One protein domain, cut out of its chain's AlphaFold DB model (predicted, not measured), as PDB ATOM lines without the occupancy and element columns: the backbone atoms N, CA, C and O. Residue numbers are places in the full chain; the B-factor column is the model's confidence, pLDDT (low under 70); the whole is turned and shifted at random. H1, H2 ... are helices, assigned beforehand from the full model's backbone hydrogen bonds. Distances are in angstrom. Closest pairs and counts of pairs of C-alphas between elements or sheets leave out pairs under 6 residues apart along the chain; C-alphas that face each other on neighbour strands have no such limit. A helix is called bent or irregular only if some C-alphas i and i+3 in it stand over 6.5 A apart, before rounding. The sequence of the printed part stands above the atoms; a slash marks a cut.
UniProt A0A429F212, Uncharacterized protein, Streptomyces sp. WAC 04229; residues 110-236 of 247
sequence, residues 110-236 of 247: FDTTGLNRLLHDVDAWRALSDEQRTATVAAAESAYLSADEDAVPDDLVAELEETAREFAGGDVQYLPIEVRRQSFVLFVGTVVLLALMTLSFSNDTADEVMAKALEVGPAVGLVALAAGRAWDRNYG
ATOM      1  N   PHE A 110      69.881  83.812  74.522       54.62
ATOM      2  CA  PHE A 110      70.546  84.736  73.623       54.62
ATOM      3  C   PHE A 110      69.560  85.240  72.556       54.62
ATOM      4  O   PHE A 110      69.141  84.482  71.680       54.62
ATOM      5  N   ASP A 111      69.142  86.508  72.638       59.81
ATOM      6  CA  ASP A 111      68.260  87.081  71.623       59.81
ATOM      7  C   ASP A 111      69.052  87.191  70.319       59.81
ATOM      8  O   ASP A 111      69.848  88.116  70.108       59.81
ATOM      9  N   THR A 112      68.832  86.222  69.431       60.47
ATOM     10  CA  THR A 112      69.491  86.154  68.128       60.47
ATOM     11  C   THR A 112      69.141  87.357  67.266       60.47
ATOM     12  O   THR A 112      69.870  87.628  66.323       60.47
ATOM     13  N   THR A 113      68.103  88.139  67.585       66.06
ATOM     14  CA  THR A 113      67.742  89.368  66.860       66.06
ATOM     15  C   THR A 113      68.876  90.389  66.875       66.06
ATOM     16  O   THR A 113      69.172  90.992  65.842       66.06
ATOM     17  N   GLY A 114      69.534  90.576  68.023       65.25
ATOM     18  CA  GLY A 114      70.672  91.491  68.148       65.25
ATOM     19  C   GLY A 114      71.867  91.017  67.326       65.25
ATOM     20  O   GLY A 114      72.410  91.771  66.517       65.25
ATOM     21  N   LEU A 115      72.204  89.734  67.465       65.44
ATOM     22  CA  LEU A 115      73.288  89.112  66.711       65.44
ATOM     23  C   LEU A 115      72.998  89.091  65.201       65.44
ATOM     24  O   LEU A 115      73.882  89.366  64.403       65.44
ATOM     25  N   ASN A 116      71.750  88.857  64.800       70.00
ATOM     26  CA  ASN A 116      71.307  88.870  63.407       70.00
ATOM     27  C   ASN A 116      71.433  90.249  62.770       70.00
ATOM     28  O   ASN A 116      71.742  90.325  61.585       70.00
ATOM     29  N   ARG A 117      71.203  91.329  63.528       68.75
ATOM     30  CA  ARG A 117      71.475  92.694  63.054       68.75
ATOM     31  C   ARG A 117      72.973  92.947  62.940       68.75
ATOM     32  O   ARG A 117      73.404  93.525  61.953       68.75
ATOM     33  N   LEU A 118      73.757  92.500  63.922       62.00
ATOM     34  CA  LEU A 118      75.210  92.697  63.952       62.00
ATOM     35  C   LEU A 118      75.925  91.953  62.828       62.00
ATOM     36  O   LEU A 118      76.826  92.487  62.192       62.00
ATOM     37  N   LEU A 119      75.480  90.734  62.555       70.06
ATOM     38  CA  LEU A 119      76.016  89.881  61.509       70.06
ATOM     39  C   LEU A 119      75.252  90.037  60.187       70.06
ATOM     40  O   LEU A 119      75.486  89.271  59.255       70.06
ATOM     41  N   HIS A 120      74.347  91.018  60.074       75.75
ATOM     42  CA  HIS A 120      73.519  91.178  58.879       75.75
ATOM     43  C   HIS A 120      74.351  91.419  57.619       75.75
ATOM     44  O   HIS A 120      73.972  90.954  56.553       75.75
ATOM     45  N   ASP A 121      75.493  92.096  57.736       69.69
ATOM     46  CA  ASP A 121      76.370  92.429  56.606       69.69
ATOM     47  C   ASP A 121      77.448  91.371  56.333       69.69
ATOM     48  O   ASP A 121      78.325  91.549  55.488       69.69
ATOM     49  N   VAL A 122      77.398  90.252  57.053       67.75
ATOM     50  CA  VAL A 122      78.356  89.160  56.927       67.75
ATOM     51  C   VAL A 122      77.750  88.140  55.972       67.75
ATOM     52  O   VAL A 122      76.836  87.409  56.345       67.75
ATOM     53  N   ASP A 123      78.253  88.075  54.735       68.44
ATOM     54  CA  ASP A 123      77.702  87.209  53.675       68.44
ATOM     55  C   ASP A 123      77.541  85.751  54.124       68.44
ATOM     56  O   ASP A 123      76.518  85.119  53.871       68.44
ATOM     57  N   ALA A 124      78.523  85.256  54.876       63.31
ATOM     58  CA  ALA A 124      78.510  83.945  55.501       63.31
ATOM     59  C   ALA A 124      77.306  83.721  56.429       63.31
ATOM     60  O   ALA A 124      76.662  82.680  56.380       63.31
ATOM     61  N   TRP A 125      76.989  84.711  57.265       77.19
ATOM     62  CA  TRP A 125      75.845  84.669  58.168       77.19
ATOM     63  C   TRP A 125      74.531  84.824  57.402       77.19
ATOM     64  O   TRP A 125      73.565  84.110  57.673       77.19
ATOM     65  N   ARG A 126      74.499  85.701  56.390       81.50
ATOM     66  CA  ARG A 126      73.342  85.869  55.498       81.50
ATOM     67  C   ARG A 126      72.997  84.594  54.740       81.50
ATOM     68  O   ARG A 126      71.817  84.355  54.500       81.50
ATOM     69  N   ALA A 127      74.002  83.803  54.376       76.62
ATOM     70  CA  ALA A 127      73.818  82.541  53.671       76.62
ATOM     71  C   ALA A 127      73.132  81.467  54.532       76.62
ATOM     72  O   ALA A 127      72.513  80.563  53.975       76.62
ATOM     73  N   LEU A 128      73.201  81.574  55.865       72.62
ATOM     74  CA  LEU A 128      72.515  80.661  56.780       72.62
ATOM     75  C   LEU A 128      71.000  80.926  56.798       72.62
ATOM     76  O   LEU A 128      70.573  82.088  56.801       72.62
ATOM     77  N   SER A 129      70.195  79.861  56.875       81.50
ATOM     78  CA  SER A 129      68.762  79.962  57.185       81.50
ATOM     79  C   SER A 129      68.546  80.485  58.609       81.50
ATOM     80  O   SER A 129      69.430  80.390  59.463       81.50
ATOM     81  N   ASP A 130      67.357  81.015  58.901       80.06
ATOM     82  CA  ASP A 130      67.040  81.491  60.251       80.06
ATOM     83  C   ASP A 130      67.123  80.357  61.297       80.06
ATOM     84  O   ASP A 130      67.564  80.594  62.428       80.06
ATOM     85  N   GLU A 131      66.797  79.110  60.921       71.19
ATOM     86  CA  GLU A 131      66.999  77.950  61.799       71.19
ATOM     87  C   GLU A 131      68.486  77.655  62.027       71.19
ATOM     88  O   GLU A 131      68.884  77.408  63.164       71.19
ATOM     89  N   GLN A 132      69.322  77.726  60.985       69.25
ATOM     90  CA  GLN A 132      70.769  77.503  61.095       69.25
ATOM     91  C   GLN A 132      71.447  78.567  61.958       69.25
ATOM     92  O   GLN A 132      72.288  78.238  62.796       69.25
ATOM     93  N   ARG A 133      71.055  79.836  61.813       76.88
ATOM     94  CA  ARG A 133      71.539  80.927  62.672       76.88
ATOM     95  C   ARG A 133      71.161  80.681  64.125       76.88
ATOM     96  O   ARG A 133      72.023  80.735  64.995       76.88
ATOM     97  N   THR A 134      69.901  80.333  64.383       75.38
ATOM     98  CA  THR A 134      69.420  80.018  65.736       75.38
ATOM     99  C   THR A 134      70.166  78.826  66.338       75.38
ATOM    100  O   THR A 134      70.623  78.904  67.477       75.38
ATOM    101  N   ALA A 135      70.362  77.755  65.565       66.56
ATOM    102  CA  ALA A 135      71.120  76.581  65.989       66.56
ATOM    103  C   ALA A 135      72.597  76.907  66.268       66.56
ATOM    104  O   ALA A 135      73.156  76.401  67.236       66.56
ATOM    105  N   THR A 136      73.209  77.786  65.470       65.12
ATOM    106  CA  THR A 136      74.598  78.234  65.661       65.12
ATOM    107  C   THR A 136      74.755  78.993  66.976       65.12
ATOM    108  O   THR A 136      75.682  78.720  67.736       65.12
ATOM    109  N   VAL A 137      73.828  79.906  67.287       72.75
ATOM    110  CA  VAL A 137      73.855  80.641  68.563       72.75
ATOM    111  C   VAL A 137      73.626  79.707  69.743       72.75
ATOM    112  O   VAL A 137      74.385  79.759  70.705       72.75
ATOM    113  N   ALA A 138      72.643  78.810  69.651       68.12
ATOM    114  CA  ALA A 138      72.375  77.834  70.702       68.12
ATOM    115  C   ALA A 138      73.569  76.891  70.938       68.12
ATOM    116  O   ALA A 138      73.864  76.539  72.079       68.12
ATOM    117  N   ALA A 139      74.287  76.503  69.879       63.97
ATOM    118  CA  ALA A 139      75.501  75.698  69.989       63.97
ATOM    119  C   ALA A 139      76.640  76.470  70.673       63.97
ATOM    120  O   ALA A 139      77.297  75.917  71.553       63.97
ATOM    121  N   ALA A 140      76.846  77.743  70.320       65.69
ATOM    122  CA  ALA A 140      77.849  78.594  70.961       65.69
ATOM    123  C   ALA A 140      77.527  78.854  72.444       65.69
ATOM    124  O   ALA A 140      78.415  78.778  73.291       65.69
ATOM    125  N   GLU A 141      76.256  79.099  72.773       69.50
ATOM    126  CA  GLU A 141      75.785  79.263  74.152       69.50
ATOM    127  C   GLU A 141      75.956  77.970  74.960       69.50
ATOM    128  O   GLU A 141      76.506  77.995  76.059       69.50
ATOM    129  N   SER A 142      75.569  76.824  74.396       66.38
ATOM    130  CA  SER A 142      75.772  75.511  75.021       66.38
ATOM    131  C   SER A 142      77.256  75.223  75.264       66.38
ATOM    132  O   SER A 142      77.628  74.779  76.350       66.38
ATOM    133  N   ALA A 143      78.124  75.526  74.294       60.88
ATOM    134  CA  ALA A 143      79.569  75.374  74.441       60.88
ATOM    135  C   ALA A 143      80.137  76.293  75.534       60.88
ATOM    136  O   ALA A 143      80.967  75.853  76.319       60.88
ATOM    137  N   TYR A 144      79.660  77.536  75.636       65.25
ATOM    138  CA  TYR A 144      80.045  78.451  76.713       65.25
ATOM    139  C   TYR A 144      79.605  77.944  78.095       65.25
ATOM    140  O   TYR A 144      80.395  77.959  79.031       65.25
ATOM    141  N   LEU A 145      78.366  77.458  78.223       68.38
ATOM    142  CA  LEU A 145      77.823  76.963  79.494       68.38
ATOM    143  C   LEU A 145      78.415  75.617  79.933       68.38
ATOM    144  O   LEU A 145      78.362  75.291  81.118       68.38
ATOM    145  N   SER A 146      78.921  74.819  78.991       66.62
ATOM    146  CA  SER A 146      79.510  73.500  79.256       66.62
ATOM    147  C   SER A 146      81.034  73.502  79.322       66.62
ATOM    148  O   SER A 146      81.616  72.493  79.723       66.62
ATOM    149  N   ALA A 147      81.683  74.598  78.925       68.69
ATOM    150  CA  ALA A 147      83.126  74.699  78.988       68.69
ATOM    151  C   ALA A 147      83.589  74.763  80.450       68.69
ATOM    152  O   ALA A 147      83.044  75.492  81.277       68.69
ATOM    153  N   ASP A 148      84.594  73.947  80.755       72.56
ATOM    154  CA  ASP A 148      85.236  73.924  82.060       72.56
ATOM    155  C   ASP A 148      86.045  75.212  82.224       72.56
ATOM    156  O   ASP A 148      86.946  75.489  81.426       72.56
ATOM    157  N   GLU A 149      85.717  76.015  83.236       70.81
ATOM    158  CA  GLU A 149      86.449  77.251  83.488       70.81
ATOM    159  C   GLU A 149      87.938  76.970  83.717       70.81
ATOM    160  O   GLU A 149      88.781  77.743  83.263       70.81
ATOM    161  N   ASP A 150      88.288  75.845  84.340       76.44
ATOM    162  CA  ASP A 150      89.676  75.483  84.639       76.44
ATOM    163  C   ASP A 150      90.460  75.032  83.398       76.44
ATOM    164  O   ASP A 150      91.689  74.966  83.430       76.44
ATOM    165  N   ALA A 151      89.777  74.797  82.273       73.56
ATOM    166  CA  ALA A 151      90.406  74.481  80.995       73.56
ATOM    167  C   ALA A 151      90.880  75.722  80.216       73.56
ATOM    168  O   ALA A 151      91.514  75.574  79.168       73.56
ATOM    169  N   VAL A 152      90.586  76.940  80.687       74.62
ATOM    170  CA  VAL A 152      90.992  78.182  80.017       74.62
ATOM    171  C   VAL A 152      92.465  78.506  80.315       74.62
ATOM    172  O   VAL A 152      92.796  78.756  81.475       74.62
ATOM    173  N   PRO A 153      93.353  78.577  79.302       75.19
ATOM    174  CA  PRO A 153      94.757  78.924  79.514       75.19
ATOM    175  C   PRO A 153      94.933  80.354  80.041       75.19
ATOM    176  O   PRO A 153      94.350  81.291  79.495       75.19
ATOM    177  N   ASP A 154      95.794  80.535  81.044       82.00
ATOM    178  CA  ASP A 154      96.081  81.854  81.627       82.00
ATOM    179  C   ASP A 154      96.649  82.854  80.611       82.00
ATOM    180  O   ASP A 154      96.323  84.039  80.681       82.00
ATOM    181  N   ASP A 155      97.436  82.377  79.643       73.75
ATOM    182  CA  ASP A 155      98.001  83.209  78.575       73.75
ATOM    183  C   ASP A 155      96.894  83.834  77.708       73.75
ATOM    184  O   ASP A 155      96.935  85.025  77.406       73.75
ATOM    185  N   LEU A 156      95.846  83.063  77.387       73.81
ATOM    186  CA  LEU A 156      94.691  83.550  76.624       73.81
ATOM    187  C   LEU A 156      93.900  84.600  77.416       73.81
ATOM    188  O   LEU A 156      93.403  85.570  76.848       73.81
ATOM    189  N   VAL A 157      93.786  84.420  78.736       83.56
ATOM    190  CA  VAL A 157      93.169  85.424  79.612       83.56
ATOM    191  C   VAL A 157      93.993  86.710  79.586       83.56
ATOM    192  O   VAL A 157      93.423  87.775  79.365       83.56
ATOM    193  N   ALA A 158      95.317  86.616  79.743       80.69
ATOM    194  CA  ALA A 158      96.220  87.766  79.749       80.69
ATOM    195  C   ALA A 158      96.175  88.566  78.433       80.69
ATOM    196  O   ALA A 158      96.144  89.796  78.466       80.69
ATOM    197  N   GLU A 159      96.093  87.892  77.282       78.12
ATOM    198  CA  GLU A 159      95.924  88.545  75.973       78.12
ATOM    199  C   GLU A 159      94.613  89.349  75.882       78.12
ATOM    200  O   GLU A 159      94.563  90.427  75.284       78.12
ATOM    201  N   LEU A 160      93.543  88.865  76.518       84.62
ATOM    202  CA  LEU A 160      92.236  89.526  76.512       84.62
ATOM    203  C   LEU A 160      92.106  90.642  77.557       84.62
ATOM    204  O   LEU A 160      91.195  91.462  77.441       84.62
ATOM    205  N   GLU A 161      92.995  90.727  78.548       89.38
ATOM    206  CA  GLU A 161      92.942  91.758  79.598       89.38
ATOM    207  C   GLU A 161      93.146  93.175  79.046       89.38
ATOM    208  O   GLU A 161      92.496  94.120  79.503       89.38
ATOM    209  N   GLU A 162      94.023  93.349  78.053       82.00
ATOM    210  CA  GLU A 162      94.197  94.644  77.383       82.00
ATOM    211  C   GLU A 162      92.946  95.034  76.596       82.00
ATOM    212  O   GLU A 162      92.434  96.142  76.767       82.00
ATOM    213  N   THR A 163      92.374  94.085  75.853       83.06
ATOM    214  CA  THR A 163      91.119  94.295  75.118       83.06
ATOM    215  C   THR A 163      89.970  94.630  76.077       83.06
ATOM    216  O   THR A 163      89.163  95.517  75.798       83.06
ATOM    217  N   ALA A 164      89.902  93.974  77.242       85.38
ATOM    218  CA  ALA A 164      88.917  94.270  78.281       85.38
ATOM    219  C   ALA A 164      89.080  95.698  78.824       85.38
ATOM    220  O   ALA A 164      88.082  96.400  79.009       85.38
ATOM    221  N   ARG A 165      90.325  96.147  79.040       85.25
ATOM    222  CA  ARG A 165      90.633  97.520  79.468       85.25
ATOM    223  C   ARG A 165      90.211  98.562  78.444       85.25
ATOM    224  O   ARG A 165      89.564  99.543  78.810       85.25
ATOM    225  N   GLU A 166      90.547  98.345  77.178       80.88
ATOM    226  CA  GLU A 166      90.153  99.236  76.084       80.88
ATOM    227  C   GLU A 166      88.629  99.295  75.936       80.88
ATOM    228  O   GLU A 166      88.049 100.384  75.878       80.88
ATOM    229  N   PHE A 167      87.964  98.138  75.972       81.50
ATOM    230  CA  PHE A 167      86.508  98.044  75.878       81.50
ATOM    231  C   PHE A 167      85.811  98.775  77.031       81.50
ATOM    232  O   PHE A 167      84.850  99.517  76.818       81.50
ATOM    233  N   ALA A 168      86.304  98.608  78.262       83.62
ATOM    234  CA  ALA A 168      85.761  99.277  79.440       83.62
ATOM    235  C   ALA A 168      86.027 100.793  79.454       83.62
ATOM    236  O   ALA A 168      85.245 101.538  80.055       83.62
ATOM    237  N   GLY A 169      87.114 101.240  78.816       76.81
ATOM    238  CA  GLY A 169      87.490 102.648  78.688       76.81
ATOM    239  C   GLY A 169      86.669 103.433  77.660       76.81
ATOM    240  O   GLY A 169      86.584 104.656  77.780       76.81
ATOM    241  N   GLY A 170      86.044 102.752  76.691       74.69
ATOM    242  CA  GLY A 170      85.196 103.364  75.661       74.69
ATOM    243  C   GLY A 170      83.871 103.941  76.185       74.69
ATOM    244  O   GLY A 170      83.623 103.995  77.387       74.69
ATOM    245  N   ASP A 171      82.964 104.321  75.279       57.69
ATOM    246  CA  ASP A 171      81.684 105.003  75.588       57.69
ATOM    247  C   ASP A 171      80.671 104.175  76.420       57.69
ATOM    248  O   ASP A 171      79.547 104.602  76.695       57.69
ATOM    249  N   VAL A 172      81.062 102.986  76.879       58.03
ATOM    250  CA  VAL A 172      80.220 102.031  77.613       58.03
ATOM    251  C   VAL A 172      80.169 102.324  79.125       58.03
ATOM    252  O   VAL A 172      79.491 101.624  79.876       58.03
ATOM    253  N   GLN A 173      80.846 103.373  79.610       64.69
ATOM    254  CA  GLN A 173      81.022 103.674  81.046       64.69
ATOM    255  C   GLN A 173      79.716 103.800  81.848       64.69
ATOM    256  O   GLN A 173      79.714 103.600  83.062       64.69
ATOM    257  N   TYR A 174      78.594 104.101  81.191       70.56
ATOM    258  CA  TYR A 174      77.307 104.329  81.852       70.56
ATOM    259  C   TYR A 174      76.442 103.072  82.046       70.56
ATOM    260  O   TYR A 174      75.301 103.186  82.511       70.56
ATOM    261  N   LEU A 175      76.930 101.891  81.657       67.69
ATOM    262  CA  LEU A 175      76.218 100.626  81.843       67.69
ATOM    263  C   LEU A 175      76.621  99.935  83.162       67.69
ATOM    264  O   LEU A 175      77.778 100.041  83.581       67.69
ATOM    265  N   PRO A 176      75.699  99.191  83.811       75.50
ATOM    266  CA  PRO A 176      76.033  98.332  84.948       75.50
ATOM    267  C   PRO A 176      77.187  97.380  84.617       75.50
ATOM    268  O   PRO A 176      77.332  96.945  83.473       75.50
ATOM    269  N   ILE A 177      78.014  97.050  85.609       76.56
ATOM    270  CA  ILE A 177      79.238  96.262  85.403       76.56
ATOM    271  C   ILE A 177      78.949  94.865  84.848       76.56
ATOM    272  O   ILE A 177      79.679  94.387  83.986       76.56
ATOM    273  N   GLU A 178      77.831  94.267  85.257       72.88
ATOM    274  CA  GLU A 178      77.361  92.971  84.772       72.88
ATOM    275  C   GLU A 178      76.973  93.035  83.294       72.88
ATOM    276  O   GLU A 178      77.299  92.130  82.529       72.88
ATOM    277  N   VAL A 179      76.326  94.129  82.876       71.50
ATOM    278  CA  VAL A 179      75.954  94.344  81.471       71.50
ATOM    279  C   VAL A 179      77.213  94.543  80.634       71.50
ATOM    280  O   VAL A 179      77.359  93.894  79.607       71.50
ATOM    281  N   ARG A 180      78.165  95.359  81.104       75.75
ATOM    282  CA  ARG A 180      79.444  95.570  80.407       75.75
ATOM    283  C   ARG A 180      80.235  94.272  80.234       75.75
ATOM    284  O   ARG A 180      80.717  94.012  79.134       75.75
ATOM    285  N   ARG A 181      80.292  93.434  81.275       83.12
ATOM    286  CA  ARG A 181      80.904  92.097  81.220       83.12
ATOM    287  C   ARG A 181      80.254  91.230  80.149       83.12
ATOM    288  O   ARG A 181      80.950  90.657  79.319       83.12
ATOM    289  N   GLN A 182      78.922  91.138  80.158       75.88
ATOM    290  CA  GLN A 182      78.182  90.353  79.167       75.88
ATOM    291  C   GLN A 182      78.448  90.867  77.752       75.88
ATOM    292  O   GLN A 182      78.770  90.080  76.870       75.88
ATOM    293  N   SER A 183      78.390  92.182  77.538       74.81
ATOM    294  CA  SER A 183      78.676  92.798  76.241       74.81
ATOM    295  C   SER A 183      80.099  92.533  75.755       74.81
ATOM    296  O   SER A 183      80.288  92.289  74.567       74.81
ATOM    297  N   PHE A 184      81.083  92.542  76.655       79.94
ATOM    298  CA  PHE A 184      82.467  92.216  76.323       79.94
ATOM    299  C   PHE A 184      82.627  90.749  75.906       79.94
ATOM    300  O   PHE A 184      83.169  90.470  74.839       79.94
ATOM    301  N   VAL A 185      82.090  89.813  76.697       79.00
ATOM    302  CA  VAL A 185      82.107  88.372  76.379       79.00
ATOM    303  C   VAL A 185      81.439  88.103  75.030       79.00
ATOM    304  O   VAL A 185      81.971  87.365  74.201       79.00
ATOM    305  N   LEU A 186      80.304  88.756  74.777       75.81
ATOM    306  CA  LEU A 186      79.574  88.675  73.515       75.81
ATOM    307  C   LEU A 186      80.373  89.217  72.336       75.81
ATOM    308  O   LEU A 186      80.422  88.579  71.284       75.81
ATOM    309  N   PHE A 187      80.999  90.381  72.505       79.06
ATOM    310  CA  PHE A 187      81.852  90.988  71.493       79.06
ATOM    311  C   PHE A 187      82.990  90.041  71.106       79.06
ATOM    312  O   PHE A 187      83.134  89.709  69.930       79.06
ATOM    313  N   VAL A 188      83.733  89.539  72.095       80.19
ATOM    314  CA  VAL A 188      84.859  88.625  71.870       80.19
ATOM    315  C   VAL A 188      84.392  87.328  71.203       80.19
ATOM    316  O   VAL A 188      84.940  86.941  70.169       80.19
ATOM    317  N   GLY A 189      83.335  86.696  71.721       77.00
ATOM    318  CA  GLY A 189      82.773  85.479  71.129       77.00
ATOM    319  C   GLY A 189      82.323  85.682  69.680       77.00
ATOM    320  O   GLY A 189      82.573  84.835  68.825       77.00
ATOM    321  N   THR A 190      81.731  86.840  69.371       72.75
ATOM    322  CA  THR A 190      81.278  87.159  68.012       72.75
ATOM    323  C   THR A 190      82.439  87.416  67.058       72.75
ATOM    324  O   THR A 190      82.407  86.944  65.923       72.75
ATOM    325  N   VAL A 191      83.483  88.125  67.499       77.12
ATOM    326  CA  VAL A 191      84.694  88.359  66.694       77.12
ATOM    327  C   VAL A 191      85.376  87.037  66.350       77.12
ATOM    328  O   VAL A 191      85.745  86.822  65.195       77.12
ATOM    329  N   VAL A 192      85.491  86.122  67.315       75.31
ATOM    330  CA  VAL A 192      86.065  84.790  67.077       75.31
ATOM    331  C   VAL A 192      85.186  83.981  66.134       75.31
ATOM    332  O   VAL A 192      85.694  83.439  65.157       75.31
ATOM    333  N   LEU A 193      83.870  83.953  66.357       73.81
ATOM    334  CA  LEU A 193      82.935  83.279  65.456       73.81
ATOM    335  C   LEU A 193      83.067  83.805  64.017       73.81
ATOM    336  O   LEU A 193      83.158  83.021  63.078       73.81
ATOM    337  N   LEU A 194      83.152  85.124  63.840       72.19
ATOM    338  CA  LEU A 194      83.355  85.770  62.543       72.19
ATOM    339  C   LEU A 194      84.680  85.396  61.883       72.19
ATOM    340  O   LEU A 194      84.713  85.121  60.679       72.19
ATOM    341  N   ALA A 195      85.766  85.387  62.652       70.69
ATOM    342  CA  ALA A 195      87.079  84.983  62.167       70.69
ATOM    343  C   ALA A 195      87.058  83.523  61.698       70.69
ATOM    344  O   ALA A 195      87.530  83.216  60.604       70.69
ATOM    345  N   LEU A 196      86.431  82.640  62.478       67.75
ATOM    346  CA  LEU A 196      86.277  81.223  62.155       67.75
ATOM    347  C   LEU A 196      85.391  80.999  60.931       67.75
ATOM    348  O   LEU A 196      85.749  80.210  60.059       67.75
ATOM    349  N   MET A 197      84.282  81.736  60.812       68.44
ATOM    350  CA  MET A 197      83.452  81.711  59.608       68.44
ATOM    351  C   MET A 197      84.273  82.152  58.398       68.44
ATOM    352  O   MET A 197      84.320  81.431  57.409       68.44
ATOM    353  N   THR A 198      84.999  83.268  58.490       68.94
ATOM    354  CA  THR A 198      85.839  83.785  57.394       68.94
ATOM    355  C   THR A 198      86.916  82.781  56.968       68.94
ATOM    356  O   THR A 198      87.107  82.563  55.773       68.94
ATOM    357  N   LEU A 199      87.577  82.124  57.928       62.75
ATOM    358  CA  LEU A 199      88.541  81.048  57.671       62.75
ATOM    359  C   LEU A 199      87.891  79.803  57.057       62.75
ATOM    360  O   LEU A 199      88.552  79.067  56.332       62.75
ATOM    361  N   SER A 200      86.611  79.553  57.323       62.72
ATOM    362  CA  SER A 200      85.903  78.425  56.725       62.72
ATOM    363  C   SER A 200      85.555  78.655  55.253       62.72
ATOM    364  O   SER A 200      85.485  77.680  54.522       62.72
ATOM    365  N   PHE A 201      85.367  79.899  54.791       60.00
ATOM    366  CA  PHE A 201      85.054  80.191  53.377       60.00
ATOM    367  C   PHE A 201      86.267  80.170  52.448       60.00
ATOM    368  O   PHE A 201      86.098  80.112  51.233       60.00
ATOM    369  N   SER A 202      87.488  80.202  52.983       58.75
ATOM    370  CA  SER A 202      88.694  79.993  52.174       58.75
ATOM    371  C   SER A 202      88.943  78.515  51.841       58.75
ATOM    372  O   SER A 202      89.899  78.213  51.127       58.75
ATOM    373  N   ASN A 203      88.092  77.604  52.328       45.28
ATOM    374  CA  ASN A 203      88.156  76.171  52.070       45.28
ATOM    375  C   ASN A 203      86.778  75.699  51.564       45.28
ATOM    376  O   ASN A 203      85.762  75.969  52.196       45.28
ATOM    377  N   ASP A 204      86.723  75.082  50.385       44.41
ATOM    378  CA  ASP A 204      85.500  74.866  49.598       44.41
ATOM    379  C   ASP A 204      84.447  73.968  50.286       44.41
ATOM    380  O   ASP A 204      84.350  72.792  49.941       44.41
ATOM    381  N   THR A 205      83.611  74.462  51.217       47.25
ATOM    382  CA  THR A 205      82.281  73.873  51.523       47.25
ATOM    383  C   THR A 205      81.448  74.698  52.517       47.25
ATOM    384  O   THR A 205      81.820  74.850  53.675       47.25
ATOM    385  N   ALA A 206      80.245  75.138  52.125       44.88
ATOM    386  CA  ALA A 206      79.264  75.737  53.045       44.88
ATOM    387  C   ALA A 206      78.599  74.700  53.983       44.88
ATOM    388  O   ALA A 206      78.219  75.042  55.098       44.88
ATOM    389  N   ASP A 207      78.525  73.425  53.579       45.28
ATOM    390  CA  ASP A 207      78.056  72.330  54.448       45.28
ATOM    391  C   ASP A 207      79.119  71.905  55.480       45.28
ATOM    392  O   ASP A 207      78.772  71.518  56.598       45.28
ATOM    393  N   GLU A 208      80.414  72.072  55.173       54.62
ATOM    394  CA  GLU A 208      81.467  71.975  56.192       54.62
ATOM    395  C   GLU A 208      81.353  73.097  57.216       54.62
ATOM    396  O   GLU A 208      81.769  72.877  58.340       54.62
ATOM    397  N   VAL A 209      80.787  74.269  56.901       48.34
ATOM    398  CA  VAL A 209      80.687  75.383  57.866       48.34
ATOM    399  C   VAL A 209      79.819  75.002  59.062       48.34
ATOM    400  O   VAL A 209      80.175  75.331  60.184       48.34
ATOM    401  N   MET A 210      78.707  74.292  58.855       50.34
ATOM    402  CA  MET A 210      77.838  73.824  59.948       50.34
ATOM    403  C   MET A 210      78.510  72.721  60.777       50.34
ATOM    404  O   MET A 210      78.440  72.744  62.006       50.34
ATOM    405  N   ALA A 211      79.187  71.775  60.118       55.97
ATOM    406  CA  ALA A 211      79.952  70.730  60.800       55.97
ATOM    407  C   ALA A 211      81.138  71.325  61.578       55.97
ATOM    408  O   ALA A 211      81.314  71.036  62.758       55.97
ATOM    409  N   LYS A 212      81.874  72.253  60.960       53.34
ATOM    410  CA  LYS A 212      82.956  73.009  61.583       53.34
ATOM    411  C   LYS A 212      82.430  73.883  62.698       53.34
ATOM    412  O   LYS A 212      83.025  73.855  63.748       53.34
ATOM    413  N   ALA A 213      81.318  74.599  62.560       53.97
ATOM    414  CA  ALA A 213      80.764  75.415  63.645       53.97
ATOM    415  C   ALA A 213      80.481  74.583  64.908       53.97
ATOM    416  O   ALA A 213      80.708  75.068  66.015       53.97
ATOM    417  N   LEU A 214      80.067  73.321  64.755       54.66
ATOM    418  CA  LEU A 214      79.964  72.375  65.870       54.66
ATOM    419  C   LEU A 214      81.340  71.924  66.397       54.66
ATOM    420  O   LEU A 214      81.498  71.782  67.606       54.66
ATOM    421  N   GLU A 215      82.343  71.758  65.532       59.00
ATOM    422  CA  GLU A 215      83.733  71.456  65.923       59.00
ATOM    423  C   GLU A 215      84.464  72.639  66.586       59.00
ATOM    424  O   GLU A 215      85.264  72.429  67.496       59.00
ATOM    425  N   VAL A 216      84.196  73.883  66.169       59.88
ATOM    426  CA  VAL A 216      84.815  75.103  66.707       59.88
ATOM    427  C   VAL A 216      83.986  75.771  67.801       59.88
ATOM    428  O   VAL A 216      84.497  76.656  68.488       59.88
ATOM    429  N   GLY A 217      82.744  75.336  68.020       61.16
ATOM    430  CA  GLY A 217      81.897  75.778  69.130       61.16
ATOM    431  C   GLY A 217      82.619  75.747  70.486       61.16
ATOM    432  O   GLY A 217      82.611  76.766  71.177       61.16
ATOM    433  N   PRO A 218      83.332  74.658  70.843       67.12
ATOM    434  CA  PRO A 218      84.157  74.608  72.050       67.12
ATOM    435  C   PRO A 218      85.227  75.705  72.120       67.12
ATOM    436  O   PRO A 218      85.461  76.256  73.191       67.12
ATOM    437  N   ALA A 219      85.845  76.078  70.995       65.56
ATOM    438  CA  ALA A 219      86.836  77.153  70.967       65.56
ATOM    439  C   ALA A 219      86.191  78.527  71.207       65.56
ATOM    440  O   ALA A 219      86.730  79.333  71.961       65.56
ATOM    441  N   VAL A 220      85.012  78.782  70.625       69.19
ATOM    442  CA  VAL A 220      84.238  80.007  70.891       69.19
ATOM    443  C   VAL A 220      83.837  80.075  72.367       69.19
ATOM    444  O   VAL A 220      84.001  81.123  72.990       69.19
ATOM    445  N   GLY A 221      83.380  78.958  72.942       68.56
ATOM    446  CA  GLY A 221      83.055  78.846  74.365       68.56
ATOM    447  C   GLY A 221      84.253  79.139  75.271       68.56
ATOM    448  O   GLY A 221      84.147  79.967  76.175       68.56
ATOM    449  N   LEU A 222      85.415  78.543  74.982       66.38
ATOM    450  CA  LEU A 222      86.659  78.770  75.730       66.38
ATOM    451  C   LEU A 222      87.125  80.226  75.667       66.38
ATOM    452  O   LEU A 222      87.497  80.794  76.692       66.38
ATOM    453  N   VAL A 223      87.080  80.857  74.492       74.38
ATOM    454  CA  VAL A 223      87.490  82.262  74.342       74.38
ATOM    455  C   VAL A 223      86.484  83.206  75.014       74.38
ATOM    456  O   VAL A 223      86.883  84.191  75.632       74.38
ATOM    457  N   ALA A 224      85.189  82.889  74.983       76.31
ATOM    458  CA  ALA A 224      84.173  83.628  75.727       76.31
ATOM    459  C   ALA A 224      84.367  83.511  77.256       76.31
ATOM    460  O   ALA A 224      84.244  84.512  77.965       76.31
ATOM    461  N   LEU A 225      84.736  82.333  77.775       77.12
ATOM    462  CA  LEU A 225      85.115  82.169  79.184       77.12
ATOM    463  C   LEU A 225      86.394  82.939  79.527       77.12
ATOM    464  O   LEU A 225      86.440  83.616  80.555       77.12
ATOM    465  N   ALA A 226      87.403  82.895  78.653       76.81
ATOM    466  CA  ALA A 226      88.632  83.667  78.811       76.81
ATOM    467  C   ALA A 226      88.350  85.172  78.872       76.81
ATOM    468  O   ALA A 226      88.878  85.859  79.745       76.81
ATOM    469  N   ALA A 227      87.448  85.671  78.024       80.94
ATOM    470  CA  ALA A 227      86.986  87.054  78.058       80.94
ATOM    471  C   ALA A 227      86.277  87.386  79.380       80.94
ATOM    472  O   ALA A 227      86.515  88.441  79.969       80.94
ATOM    473  N   GLY A 228      85.441  86.473  79.885       84.69
ATOM    474  CA  GLY A 228      84.790  86.619  81.186       84.69
ATOM    475  C   GLY A 228      85.807  86.737  82.322       84.69
ATOM    476  O   GLY A 228      85.749  87.692  83.096       84.69
ATOM    477  N   ARG A 229      86.789  85.829  82.370       84.12
ATOM    478  CA  ARG A 229      87.874  85.852  83.365       84.12
ATOM    479  C   ARG A 229      88.760  87.091  83.244       84.12
ATOM    480  O   ARG A 229      89.096  87.687  84.263       84.12
ATOM    481  N   ALA A 230      89.094  87.516  82.027       85.62
ATOM    482  CA  ALA A 230      89.879  88.726  81.785       85.62
ATOM    483  C   ALA A 230      89.144  89.979  82.285       85.62
ATOM    484  O   ALA A 230      89.748  90.866  82.895       85.62
ATOM    485  N   TRP A 231      87.823  90.037  82.085       88.75
ATOM    486  CA  TRP A 231      86.985  91.090  82.650       88.75
ATOM    487  C   TRP A 231      86.976  91.038  84.179       88.75
ATOM    488  O   TRP A 231      87.212  92.053  84.832       88.75
ATOM    489  N   ASP A 232      86.744  89.860  84.755       88.19
ATOM    490  CA  ASP A 232      86.628  89.685  86.204       88.19
ATOM    491  C   ASP A 232      87.955  89.952  86.937       88.19
ATOM    492  O   ASP A 232      87.938  90.487  88.040       88.19
ATOM    493  N   ARG A 233      89.119  89.707  86.327       85.94
ATOM    494  CA  ARG A 233      90.417  90.100  86.914       85.94
ATOM    495  C   ARG A 233      90.598  91.612  87.027       85.94
ATOM    496  O   ARG A 233      91.165  92.091  88.005       85.94
ATOM    497  N   ASN A 234      90.124  92.362  86.034       85.75
ATOM    498  CA  ASN A 234      90.288  93.817  85.989       85.75
ATOM    499  C   ASN A 234      89.167  94.568  86.724       85.75
ATOM    500  O   ASN A 234      89.387  95.662  87.248       85.75
ATOM    501  N   TYR A 235      87.960  94.000  86.734       84.50
ATOM    502  CA  TYR A 235      86.723  94.687  87.114       84.50
ATOM    503  C   TYR A 235      85.817  93.866  88.033       84.50
ATOM    504  O   TYR A 235      84.819  94.391  88.530       84.50
ATOM    505  N   GLY A 236      86.136  92.593  88.265       70.81
ATOM    506  CA  GLY A 236      85.437  91.748  89.221       70.81
ATOM    507  C   GLY A 236      85.564  92.362  90.604       70.81
ATOM    508  O   GLY A 236      86.649  92.549  91.149       70.81
TER     509      GLY A 236
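What this domain is: This is residues 110 to 236 of the 247 residues of an uncharacterized protein of Streptomyces sp. WAC 04229 (UniProt A0A429F212). Two long helices, H6 and arm H7b of the bent helix H7, run side by side in opposite directions as a core, with H3 packed across one side and H4 across the other. The short H1 packs on H3, while H5 sits far from the core, near one end of H6. The 127 printed residues hold seven named helices, H1 to H7, and no named strand: class all helix, packing mostly crossed. The whole is compact, radius of gyration of the C-alphas 14.8 A, spanning 41 by 30 by 24 A.

How they stand to each other: H1, residues 112 to 118, touches residues 133 to 137 of H3, residues 130 to 146, about perpendicular at 77 degrees; the closest C-alphas, Thr 112 and Thr 134, are 6.6 A apart. H2, residues 123 to 127, only just touches H6, residues 177 to 201, with 3 pairs of C-alphas within 8 A, closest Ala 124 and Met 197 at 6.8 A. H7, residues 206 to 235, was assigned as one helix by its hydrogen bonds but is bent: C-alphas 215 and 218 are 6.9 A apart, and arms H7a and H7b stand at a steep tilt of 53 degrees. H3 touches H7b, closest C-alphas Tyr 144 and Gly 221 at 3.8 A. H4, residues 154 to 169, touches H7b at a steep tilt of 60 degrees, closest C-alphas Glu 161 and Ala 230 at 4.8 A. H5, residues 171 to 174, is irregular, C-alphas 171 and 174 being 7.7 A apart; it is close to but not clearly touching H6, closest C-alphas Val 172 and Arg 180 at 7.1 A. H6 touches H7b at a shallow tilt of 32 degrees, opposite ways, closest C-alphas Gly 189 and Ala 224 at 5.2 A. Every O i to N i+4 pair is within hydrogen-bond range in H1, H2, H3, H6 and H7b, against 10 of 12 in H4 and 4 of 6 in H7a; H5 is too short for such a pair.

Where its parts are: H1 begins at C-alpha 112, (69.491, 86.154, 68.128). H3 is 24.1 A long, H4 22.7 A and H6 36.3 A. H7a, residues 206 to 215, is 14.3 A and H7b, residues 218 to 235, is 25.2 A, ending at C-alpha 235, (86.723, 94.687, 87.114).

The domain as a whole: The farthest C-alphas, Tyr 174 and Asp 204, are 44.4 A apart. The printed part has no cut and no long link. Its mean pLDDT is 70.8; 56 residues are under 70, among them 196 to 222.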